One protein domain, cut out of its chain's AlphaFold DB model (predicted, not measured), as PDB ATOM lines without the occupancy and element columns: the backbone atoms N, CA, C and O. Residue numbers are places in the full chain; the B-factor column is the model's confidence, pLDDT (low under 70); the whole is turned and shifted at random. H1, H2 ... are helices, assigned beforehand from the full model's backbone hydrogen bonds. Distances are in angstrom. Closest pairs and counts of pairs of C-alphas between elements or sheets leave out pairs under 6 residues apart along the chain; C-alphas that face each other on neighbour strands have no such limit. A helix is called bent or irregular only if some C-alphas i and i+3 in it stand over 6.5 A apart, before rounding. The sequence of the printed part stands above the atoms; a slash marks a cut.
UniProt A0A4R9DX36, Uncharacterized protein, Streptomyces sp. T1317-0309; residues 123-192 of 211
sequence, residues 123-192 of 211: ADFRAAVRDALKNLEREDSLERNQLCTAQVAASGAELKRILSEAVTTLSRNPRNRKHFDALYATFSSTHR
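AT A GLANCE: This is residues 123 to 192 of the 211 residues of an uncharacterized protein of Streptomyces sp. T1317-0309 (UniProt A0A4R9DX36). Two long helices, H4 and H5, make a V: the end of H4 meets the first part of H5, and the short helices H2 and H3 pack on the other end of H4. H1 stands about perpendicular to H4 and sticks out to one side of the V, packing on H3 with residues 125 to 129, while its last residues, 133 to 134, reach the last part of H5. The printed part has 70 residues with five named helices, H1 to H5 in chain order, and no named strand; the class is all helix. It is compact, with a radius of gyration of the C-alphas of 12.2 A and spans of 33 by 26 by 23 A.

IN THESE COORDINATES: Find C-alpha 123 at (273.276, 233.967, 262.481); from there H1 runs through residues 123 to 134, 16.7 A from first to last C-alpha. Next come H2, residues 139 to 143, and H3, residues 146 to 149. Look for C-alpha 156 at (282.562, 240.681, 245.336), where H4 begins; it runs to residue 172 over 24.5 A. H5, residues 174 to 191, covers 26.0 A and ends at C-alpha 191 at (285.361, 220.364, 244.366). H5 is irregular, with C-alphas 175 and 178 at 7.6 A, and has a kink of 35 degrees near residue 181.

HOW THE PARTS SIT: Begin at H4, the hub, which touches three helices. Its residues 156 to 160 touch H2, and the closest C-alphas, of Glu 143 and Gly 156, are 3.9 A apart. H3 and H4 only just touch, with 3 pairs of C-alphas within 8 A, the closest being Cys 148 and Gly 156 at 6.9 A. Residues 167 to 171 of H4 touch residues 176 to 180 of H5, the closest C-alphas being those of Ser 171 and Phe 180 at 5.8 A. These two helices run opposite ways at a steep tilt of 47 degrees, though the line of H5 is a rough one. H1 is close to H4 but not clearly touching, with the closest C-alphas, of Leu 133 and Leu 163, at 7.5 A; their lines are about perpendicular at 89 degrees. Residues 125 to 129 of H1 touch H3, the closest C-alphas being those of Ala 128 and Gln 146 at 5.9 A. Residues 133 to 134 of H1 only just touch residues 187 to 190 of H5, with 3 pairs of C-alphas within 8 A, the closest being Lys 134 and Phe 187 at 6.0 A. H5 is apart from H2 and H3. In H1, H2 and H4 every O i to N i+4 pair is within hydrogen-bond range; in H5 9 of 14 are, and H3 is too short for such a pair.

THE WHOLE: The two C-alphas farthest apart, those of Asp 140 and Arg 175, are 34.0 A apart. The printed part has no cut and no long link; the link from H3 to H4 is short and the others are tight. Look at the B-factor column: the mean pLDDT of the printed part is 74.6, and residues 149 to 151, 173 to 181 and 183 to 192 are under 70 in this model.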
ATOM      1  N   ALA A 123     273.658 235.170 263.209       73.31
ATOM      2  CA  ALA A 123     273.276 233.967 262.481       73.31
ATOM      3  C   ALA A 123     273.351 234.196 260.966       73.31
ATOM      4  O   ALA A 123     273.970 233.389 260.267       73.31
ATOM      5  N   ASP A 124     272.826 235.330 260.503       75.75
ATOM      6  CA  ASP A 124     272.836 235.730 259.093       75.75
ATOM      7  C   ASP A 124     274.261 235.987 258.610       75.75
ATOM      8  O   ASP A 124     274.659 235.471 257.572       75.75
ATOM      9  N   PHE A 125     275.091 236.636 259.431       80.75
ATOM     10  CA  PHE A 125     276.512 236.820 259.140       80.75
ATOM     11  C   PHE A 125     277.233 235.487 258.956       80.75
ATOM     12  O   PHE A 125     277.947 235.281 257.977       80.75
ATOM     13  N   ARG A 126     277.017 234.525 259.861       78.75
ATOM     14  CA  ARG A 126     277.605 233.184 259.727       78.75
ATOM     15  C   ARG A 126     277.106 232.463 258.476       78.75
ATOM     16  O   ARG A 126     277.874 231.720 257.870       78.75
ATOM     17  N   ALA A 127     275.837 232.627 258.115       81.12
ATOM     18  CA  ALA A 127     275.283 232.040 256.902       81.12
ATOM     19  C   ALA A 127     275.899 232.670 255.646       81.12
ATOM     20  O   ALA A 127     276.381 231.931 254.791       81.12
ATOM     21  N   ALA A 128     275.982 233.999 255.596       85.00
ATOM     22  CA  ALA A 128     276.538 234.754 254.485       85.00
ATOM     23  C   ALA A 128     278.038 234.480 254.284       85.00
ATOM     24  O   ALA A 128     278.469 234.261 253.154       85.00
ATOM     25  N   VAL A 129     278.815 234.366 255.370       85.19
ATOM     26  CA  VAL A 129     280.230 233.948 255.314       85.19
ATOM     27  C   VAL A 129     280.369 232.523 254.779       85.19
ATOM     28  O   VAL A 129     281.222 232.267 253.933       85.19
ATOM     29  N   ARG A 130     279.536 231.573 255.233       82.56
ATOM     30  CA  ARG A 130     279.571 230.196 254.707       82.56
ATOM     31  C   ARG A 130     279.218 230.140 253.227       82.56
ATOM     32  O   ARG A 130     279.822 229.358 252.503       82.56
ATOM     33  N   ASP A 131     278.237 230.924 252.801       84.19
ATOM     34  CA  ASP A 131     277.841 231.020 251.399       84.19
ATOM     35  C   ASP A 131     278.962 231.616 250.532       84.19
ATOM     36  O   ASP A 131     279.321 231.039 249.504       84.19
ATOM     37  N   ALA A 132     279.608 232.686 251.005       86.00
ATOM     38  CA  ALA A 132     280.746 233.295 250.325       86.00
ATOM     39  C   ALA A 132     281.940 232.331 250.216       86.00
ATOM     40  O   ALA A 132     282.547 232.219 249.156       86.00
ATOM     41  N   LEU A 133     282.246 231.570 251.275       84.25
ATOM     42  CA  LEU A 133     283.314 230.564 251.248       84.25
ATOM     43  C   LEU A 133     283.020 229.398 250.289       84.25
ATOM     44  O   LEU A 133     283.952 228.864 249.694       84.25
ATOM     45  N   LYS A 134     281.751 229.007 250.101       83.56
ATOM     46  CA  LYS A 134     281.363 227.982 249.108       83.56
ATOM     47  C   LYS A 134     281.504 228.472 247.673       83.56
ATOM     48  O   LYS A 134     281.796 227.675 246.788       83.56
ATOM     49  N   ASN A 135     281.270 229.761 247.450       84.50
ATOM     50  CA  ASN A 135     281.244 230.378 246.128       84.50
ATOM     51  C   ASN A 135     282.455 231.292 245.884       84.50
ATOM     52  O   ASN A 135     282.380 232.192 245.054       84.50
ATOM     53  N   LEU A 136     283.574 231.057 246.579       82.50
ATOM     54  CA  LEU A 136     284.735 231.955 246.590       82.50
ATOM     55  C   LEU A 136     285.355 232.182 245.197       82.50
ATOM     56  O   LEU A 136     285.938 233.231 244.935       82.50
ATOM     57  N   GLU A 137     285.206 231.217 244.288       80.19
ATOM     58  CA  GLU A 137     285.689 231.323 242.905       80.19
ATOM     59  C   GLU A 137     284.679 231.953 241.933       80.19
ATOM     60  O   GLU A 137     285.020 232.210 240.782       80.19
ATOM     61  N   ARG A 138     283.440 232.218 242.368       82.56
ATOM     62  CA  ARG A 138     282.364 232.755 241.522       82.56
ATOM     63  C   ARG A 138     282.110 234.217 241.867       82.56
ATOM     64  O   ARG A 138     281.300 234.521 242.739       82.56
ATOM     65  N   GLU A 139     282.777 235.113 241.153       77.06
ATOM     66  CA  GLU A 139     282.715 236.560 241.389       77.06
ATOM     67  C   GLU A 139     281.275 237.106 241.361       77.06
ATOM     68  O   GLU A 139     280.848 237.731 242.331       77.06
ATOM     69  N   ASP A 140     280.469 236.712 240.368       78.38
ATOM     70  CA  ASP A 140     279.041 237.071 240.272       78.38
ATOM     71  C   ASP A 140     278.204 236.653 241.494       78.38
ATOM     72  O   ASP A 140     277.172 237.256 241.801       78.38
ATOM     73  N   SER A 141     278.590 235.562 242.164       83.19
ATOM     74  CA  SER A 141     277.914 235.075 243.373       83.19
ATOM     75  C   SER A 141     278.372 235.836 244.616       83.19
ATOM     76  O   SER A 141     277.575 236.042 245.528       83.19
ATOM     77  N   LEU A 142     279.626 236.292 244.643       84.69
ATOM     78  CA  LEU A 142     280.156 237.120 245.721       84.69
ATOM     79  C   LEU A 142     279.571 238.532 245.692       84.69
ATOM     80  O   LEU A 142     279.220 239.046 246.749       84.69
ATOM     81  N   GLU A 143     279.385 239.129 244.513       82.94
ATOM     82  CA  GLU A 143     278.754 240.453 244.385       82.94
ATOM     83  C   GLU A 143     277.331 240.496 244.954       82.94
ATOM     84  O   GLU A 143     276.907 241.493 245.534       82.94
ATOM     85  N   ARG A 144     276.592 239.390 244.820       83.12
ATOM     86  CA  ARG A 144     275.211 239.257 245.310       83.12
ATOM     87  C   ARG A 144     275.131 238.774 246.754       83.12
ATOM     88  O   ARG A 144     274.031 238.587 247.276       83.12
ATOM     89  N   ASN A 145     276.268 238.528 247.400       86.19
ATOM     90  CA  ASN A 145     276.281 238.020 248.759       86.19
ATOM     91  C   ASN A 145     275.733 239.080 249.728       86.19
ATOM     92  O   ASN A 145     275.942 240.289 249.567       86.19
ATOM     93  N   GLN A 146     275.044 238.630 250.778       81.69
ATOM     94  CA  GLN A 146     274.487 239.543 251.775       81.69
ATOM     95  C   GLN A 146     275.565 240.384 252.478       81.69
ATOM     96  O   GLN A 146     275.246 241.469 252.949       81.69
ATOM     97  N   LEU A 147     276.826 239.936 252.522       81.19
ATOM     98  CA  LEU A 147     277.946 240.725 253.043       81.19
ATOM     99  C   LEU A 147     278.205 241.984 252.202       81.19
ATOM    100  O   LEU A 147     278.491 243.030 252.774       81.19
ATOM    101  N   CYS A 148     278.030 241.927 250.879       77.12
ATOM    102  CA  CYS A 148     278.102 243.112 250.021       77.12
ATOM    103  C   CYS A 148     276.855 243.994 250.179       77.12
ATOM    104  O   CYS A 148     276.952 245.212 250.290       77.12
ATOM    105  N   THR A 149     275.672 243.380 250.295       69.38
ATOM    106  CA  THR A 149     274.412 244.120 250.523       69.38
ATOM    107  C   THR A 149     274.395 244.846 251.875       69.38
ATOM    108  O   THR A 149     273.802 245.917 251.995       69.38
ATOM    109  N   ALA A 150     275.051 244.274 252.885       66.06
ATOM    110  CA  ALA A 150     275.226 244.847 254.215       66.06
ATOM    111  C   ALA A 150     276.483 245.728 254.336       66.06
ATOM    112  O   ALA A 150     276.862 246.062 255.456       66.06
ATOM    113  N   GLN A 151     277.127 246.086 253.215       68.06
ATOM    114  CA  GLN A 151     278.293 246.982 253.164       68.06
ATOM    115  C   GLN A 151     279.509 246.489 253.981       68.06
ATOM    116  O   GLN A 151     280.379 247.266 254.351       68.06
ATOM    117  N   VAL A 152     279.609 245.181 254.250       71.12
ATOM    118  CA  VAL A 152     280.790 244.573 254.899       71.12
ATOM    119  C   VAL A 152     281.978 244.507 253.927       71.12
ATOM    120  O   VAL A 152     283.128 244.535 254.356       71.12
ATOM    121  N   ALA A 153     281.700 244.422 252.627       73.12
ATOM    122  CA  ALA A 153     282.667 244.571 251.542       73.12
ATOM    123  C   ALA A 153     282.015 245.383 250.415       73.12
ATOM    124  O   ALA A 153     280.843 245.161 250.108       73.12
ATOM    125  N   ALA A 154     282.757 246.291 249.781       70.19
ATOM    126  CA  ALA A 154     282.235 247.171 248.736       70.19
ATOM    127  C   ALA A 154     281.960 246.433 247.414       70.19
ATOM    128  O   ALA A 154     281.182 246.908 246.591       70.19
ATOM    129  N   SER A 155     282.585 245.271 247.196       75.25
ATOM    130  CA  SER A 155     282.388 244.449 245.999       75.25
ATOM    131  C   SER A 155     282.662 242.965 246.253       75.25
ATOM    132  O   SER A 155     283.276 242.589 247.256       75.25
ATOM    133  N   GLY A 156     282.247 242.112 245.310       78.00
ATOM    134  CA  GLY A 156     282.562 240.681 245.336       78.00
ATOM    135  C   GLY A 156     284.071 240.406 245.279       78.00
ATOM    136  O   GLY A 156     284.566 239.533 245.994       78.00
ATOM    137  N   ALA A 157     284.820 241.199 244.506       78.44
ATOM    138  CA  ALA A 157     286.278 241.123 244.433       78.44
ATOM    139  C   ALA A 157     286.947 241.461 245.776       78.44
ATOM    140  O   ALA A 157     287.859 240.760 246.227       78.44
ATOM    141  N   GLU A 158     286.469 242.509 246.454       77.06
ATOM    142  CA  GLU A 158     286.961 242.865 247.783       77.06
ATOM    143  C   GLU A 158     286.619 241.784 248.814       77.06
ATOM    144  O   GLU A 158     287.482 241.384 249.600       77.06
ATOM    145  N   LEU A 159     285.400 241.239 248.758       82.69
ATOM    146  CA  LEU A 159     284.981 240.132 249.613       82.69
ATOM    147  C   LEU A 159     285.879 238.898 249.419       82.69
ATOM    148  O   LEU A 159     286.327 238.304 250.403       82.69
ATOM    149  N   LYS A 160     286.209 238.547 248.167       84.44
ATOM    150  CA  LYS A 160     287.147 237.459 247.841       84.44
ATOM    151  C   LYS A 160     288.515 237.695 248.473       84.44
ATOM    152  O   LYS A 160     289.071 236.789 249.099       84.44
ATOM    153  N   ARG A 161     289.053 238.910 248.331       83.94
ATOM    154  CA  ARG A 161     290.353 239.300 248.889       83.94
ATOM    155  C   ARG A 161     290.367 239.173 250.414       83.94
ATOM    156  O   ARG A 161     291.242 238.493 250.946       83.94
ATOM    157  N   ILE A 162     289.382 239.760 251.101       84.19
ATOM    158  CA  ILE A 162     289.271 239.742 252.570       84.19
ATOM    159  C   ILE A 162     289.177 238.305 253.096       84.19
ATOM    160  O   ILE A 162     289.887 237.935 254.031       84.19
ATOM    161  N   LEU A 163     288.333 237.467 252.484       84.88
ATOM    162  CA  LEU A 163     288.180 236.071 252.900       84.88
ATOM    163  C   LEU A 163     289.460 235.257 252.665       84.88
ATOM    164  O   LEU A 163     289.855 234.474 253.529       84.88
ATOM    165  N   SER A 164     290.140 235.472 251.539       81.00
ATOM    166  CA  SER A 164     291.396 234.780 251.214       81.00
ATOM    167  C   SER A 164     292.526 235.161 252.178       81.00
ATOM    168  O   SER A 164     293.299 234.309 252.627       81.00
ATOM    169  N   GLU A 165     292.596 236.438 252.553       79.12
ATOM    170  CA  GLU A 165     293.542 236.961 253.538       79.12
ATOM    171  C   GLU A 165     293.261 236.416 254.946       79.12
ATOM    172  O   GLU A 165     294.182 235.983 255.648       79.12
ATOM    173  N   ALA A 166     291.987 236.338 255.338       79.06
ATOM    174  CA  ALA A 166     291.574 235.753 256.610       79.06
ATOM    175  C   ALA A 166     291.928 234.257 256.694       79.06
ATOM    176  O   ALA A 166     292.495 233.811 257.694       79.06
ATOM    177  N   VAL A 167     291.669 233.482 255.634       79.69
ATOM    178  CA  VAL A 167     292.037 232.055 255.556       79.69
ATOM    179  C   VAL A 167     293.557 231.871 255.622       79.69
ATOM    180  O   VAL A 167     294.044 231.002 256.347       79.69
ATOM    181  N   THR A 168     294.318 232.725 254.936       76.75
ATOM    182  CA  THR A 168     295.790 232.709 254.977       76.75
ATOM    183  C   THR A 168     296.326 233.067 256.365       76.75
ATOM    184  O   THR A 168     297.284 232.471 256.849       76.75
ATOM    185  N   THR A 169     295.696 234.014 257.052       75.88
ATOM    186  CA  THR A 169     296.065 234.376 258.427       75.88
ATOM    187  C   THR A 169     295.793 233.227 259.401       75.88
ATOM    188  O   THR A 169     296.608 232.948 260.283       75.88
ATOM    189  N   LEU A 170     294.681 232.509 259.217       76.31
ATOM    190  CA  LEU A 170     294.350 231.330 260.017       76.31
ATOM    191  C   LEU A 170     295.350 230.184 259.815       76.31
ATOM    192  O   LEU A 170     295.701 229.528 260.795       76.31
ATOM    193  N   SER A 171     295.839 229.968 258.588       74.19
ATOM    194  CA  SER A 171     296.799 228.896 258.283       74.19
ATOM    195  C   SER A 171     298.183 229.128 258.897       74.19
ATOM    196  O   SER A 171     298.878 228.175 259.249       74.19
ATOM    197  N   ARG A 172     298.571 230.396 259.079       74.12
ATOM    198  CA  ARG A 172     299.874 230.796 259.635       74.12
ATOM    199  C   ARG A 172     299.960 230.694 261.158       74.12
ATOM    200  O   ARG A 172     301.063 230.725 261.695       74.12
ATOM    201  N   ASN A 173     298.834 230.575 261.866       68.12
ATOM    202  CA  ASN A 173     298.826 230.495 263.328       68.12
ATOM    203  C   ASN A 173     298.729 229.030 263.812       68.12
ATOM    204  O   ASN A 173     297.673 228.410 263.652       68.12
ATOM    205  N   PRO A 174     299.759 228.484 264.495       67.94
ATOM    206  CA  PRO A 174     299.762 227.100 264.978       67.94
ATOM    207  C   PRO A 174     298.587 226.762 265.904       67.94
ATOM    208  O   PRO A 174     298.100 225.632 265.900       67.94
ATOM    209  N   ARG A 175     298.089 227.743 266.673       68.62
ATOM    210  CA  ARG A 175     296.936 227.571 267.576       68.62
ATOM    211  C   ARG A 175     295.613 227.420 266.820       68.62
ATOM    212  O   ARG A 175     294.675 226.825 267.343       68.62
ATOM    213  N   ASN A 176     295.549 227.901 265.580       65.88
ATOM    214  CA  ASN A 176     294.349 227.880 264.745       65.88
ATOM    215  C   ASN A 176     294.337 226.730 263.733       65.88
ATOM    216  O   ASN A 176     293.366 226.595 262.991       65.88
ATOM    217  N   ARG A 177     295.357 225.861 263.743       69.50
ATOM    218  CA  ARG A 177     295.513 224.762 262.780       69.50
ATOM    219  C   ARG A 177     294.278 223.859 262.696       69.50
ATOM    220  O   ARG A 177     293.787 223.627 261.606       69.50
ATOM    221  N   LYS A 178     293.673 223.492 263.834       67.69
ATOM    222  CA  LYS A 178     292.424 222.699 263.868       67.69
ATOM    223  C   LYS A 178     291.230 223.403 263.200       67.69
ATOM    224  O   LYS A 178     290.400 222.745 262.583       67.69
ATOM    225  N   HIS A 179     291.136 224.729 263.317       69.44
ATOM    226  CA  HIS A 179     290.076 225.519 262.680       69.44
ATOM    227  C   HIS A 179     290.325 225.664 261.177       69.44
ATOM    228  O   HIS A 179     289.389 225.560 260.388       69.44
ATOM    229  N   PHE A 180     291.585 225.861 260.785       66.69
ATOM    230  CA  PHE A 180     291.997 225.870 259.388       66.69
ATOM    231  C   PHE A 180     291.751 224.511 258.718       66.69
ATOM    232  O   PHE A 180     291.127 224.476 257.663       66.69
ATOM    233  N   ASP A 181     292.132 223.402 259.356       68.06
ATOM    234  CA  ASP A 181     291.915 222.044 258.842       68.06
ATOM    235  C   ASP A 181     290.416 221.753 258.654       68.06
ATOM    236  O   ASP A 181     290.014 221.205 257.630       68.06
ATOM    237  N   ALA A 182     289.568 222.185 259.596       73.00
ATOM    238  CA  ALA A 182     288.115 222.053 259.485       73.00
ATOM    239  C   ALA A 182     287.527 222.895 258.337       73.00
ATOM    240  O   ALA A 182     286.675 222.409 257.588       73.00
ATOM    241  N   LEU A 183     287.983 224.141 258.168       69.06
ATOM    242  CA  LEU A 183     287.570 225.002 257.053       69.06
ATOM    243  C   LEU A 183     288.018 224.419 255.711       69.06
ATOM    244  O   LEU A 183     287.212 224.313 254.789       69.06
ATOM    245  N   TYR A 184     289.276 223.993 255.620       67.81
ATOM    246  CA  TYR A 184     289.825 223.395 254.414       67.81
ATOM    247  C   TYR A 184     289.061 222.115 254.072       67.81
ATOM    248  O   TYR A 184     288.514 222.025 252.979       67.81
ATOM    249  N   ALA A 185     288.880 221.178 255.004       68.69
ATOM    250  CA  ALA A 185     288.124 219.946 254.765       68.69
ATOM    251  C   ALA A 185     286.668 220.197 254.327       68.69
ATOM    252  O   ALA A 185     286.151 219.479 253.472       68.69
ATOM    253  N   THR A 186     286.013 221.228 254.871       67.62
ATOM    254  CA  THR A 186     284.598 221.525 254.590       67.62
ATOM    255  C   THR A 186     284.393 222.234 253.252       67.62
ATOM    256  O   THR A 186     283.411 221.960 252.568       67.62
ATOM    257  N   PHE A 187     285.294 223.142 252.866       62.41
ATOM    258  CA  PHE A 187     285.088 223.992 251.688       62.41
ATOM    259  C   PHE A 187     285.938 223.587 250.476       62.41
ATOM    260  O   PHE A 187     285.487 223.789 249.352       62.41
ATOM    261  N   SER A 188     287.082 222.915 250.661       60.69
ATOM    262  CA  SER A 188     287.884 222.377 249.545       60.69
ATOM    263  C   SER A 188     287.369 221.029 249.010       60.69
ATOM    264  O   SER A 188     287.575 220.709 247.840       60.69
ATOM    265  N   SER A 189     286.623 220.256 249.814       46.84
ATOM    266  CA  SER A 189     286.021 218.983 249.373       46.84
ATOM    267  C   SER A 189     284.798 219.159 248.466       46.84
ATOM    268  O   SER A 189     284.446 218.234 247.736       46.84
ATOM    269  N   THR A 190     284.213 220.360 248.405       45.62
ATOM    270  CA  THR A 190     283.103 220.684 247.489       45.62
ATOM    271  C   THR A 190     283.522 220.664 246.009       45.62
ATOM    272  O   THR A 190     282.661 220.639 245.134       45.62
ATOM    273  N   HIS A 191     284.828 220.593 245.714       42.50
ATOM    274  CA  HIS A 191     285.361 220.364 244.366       42.50
ATOM    275  C   HIS A 191     285.685 218.892 244.049       42.50
ATOM    276  O   HIS A 191     286.091 218.590 242.924       42.50
ATOM    277  N   ARG A 192     285.471 217.934 244.967       36.97
ATOM    278  CA  ARG A 192     285.653 216.506 244.658       36.97
ATOM    279  C   ARG A 192     284.346 215.888 244.161       36.97
ATOM    280  O   ARG A 192     283.568 215.322 244.917       36.97
TER     281      ARG A 192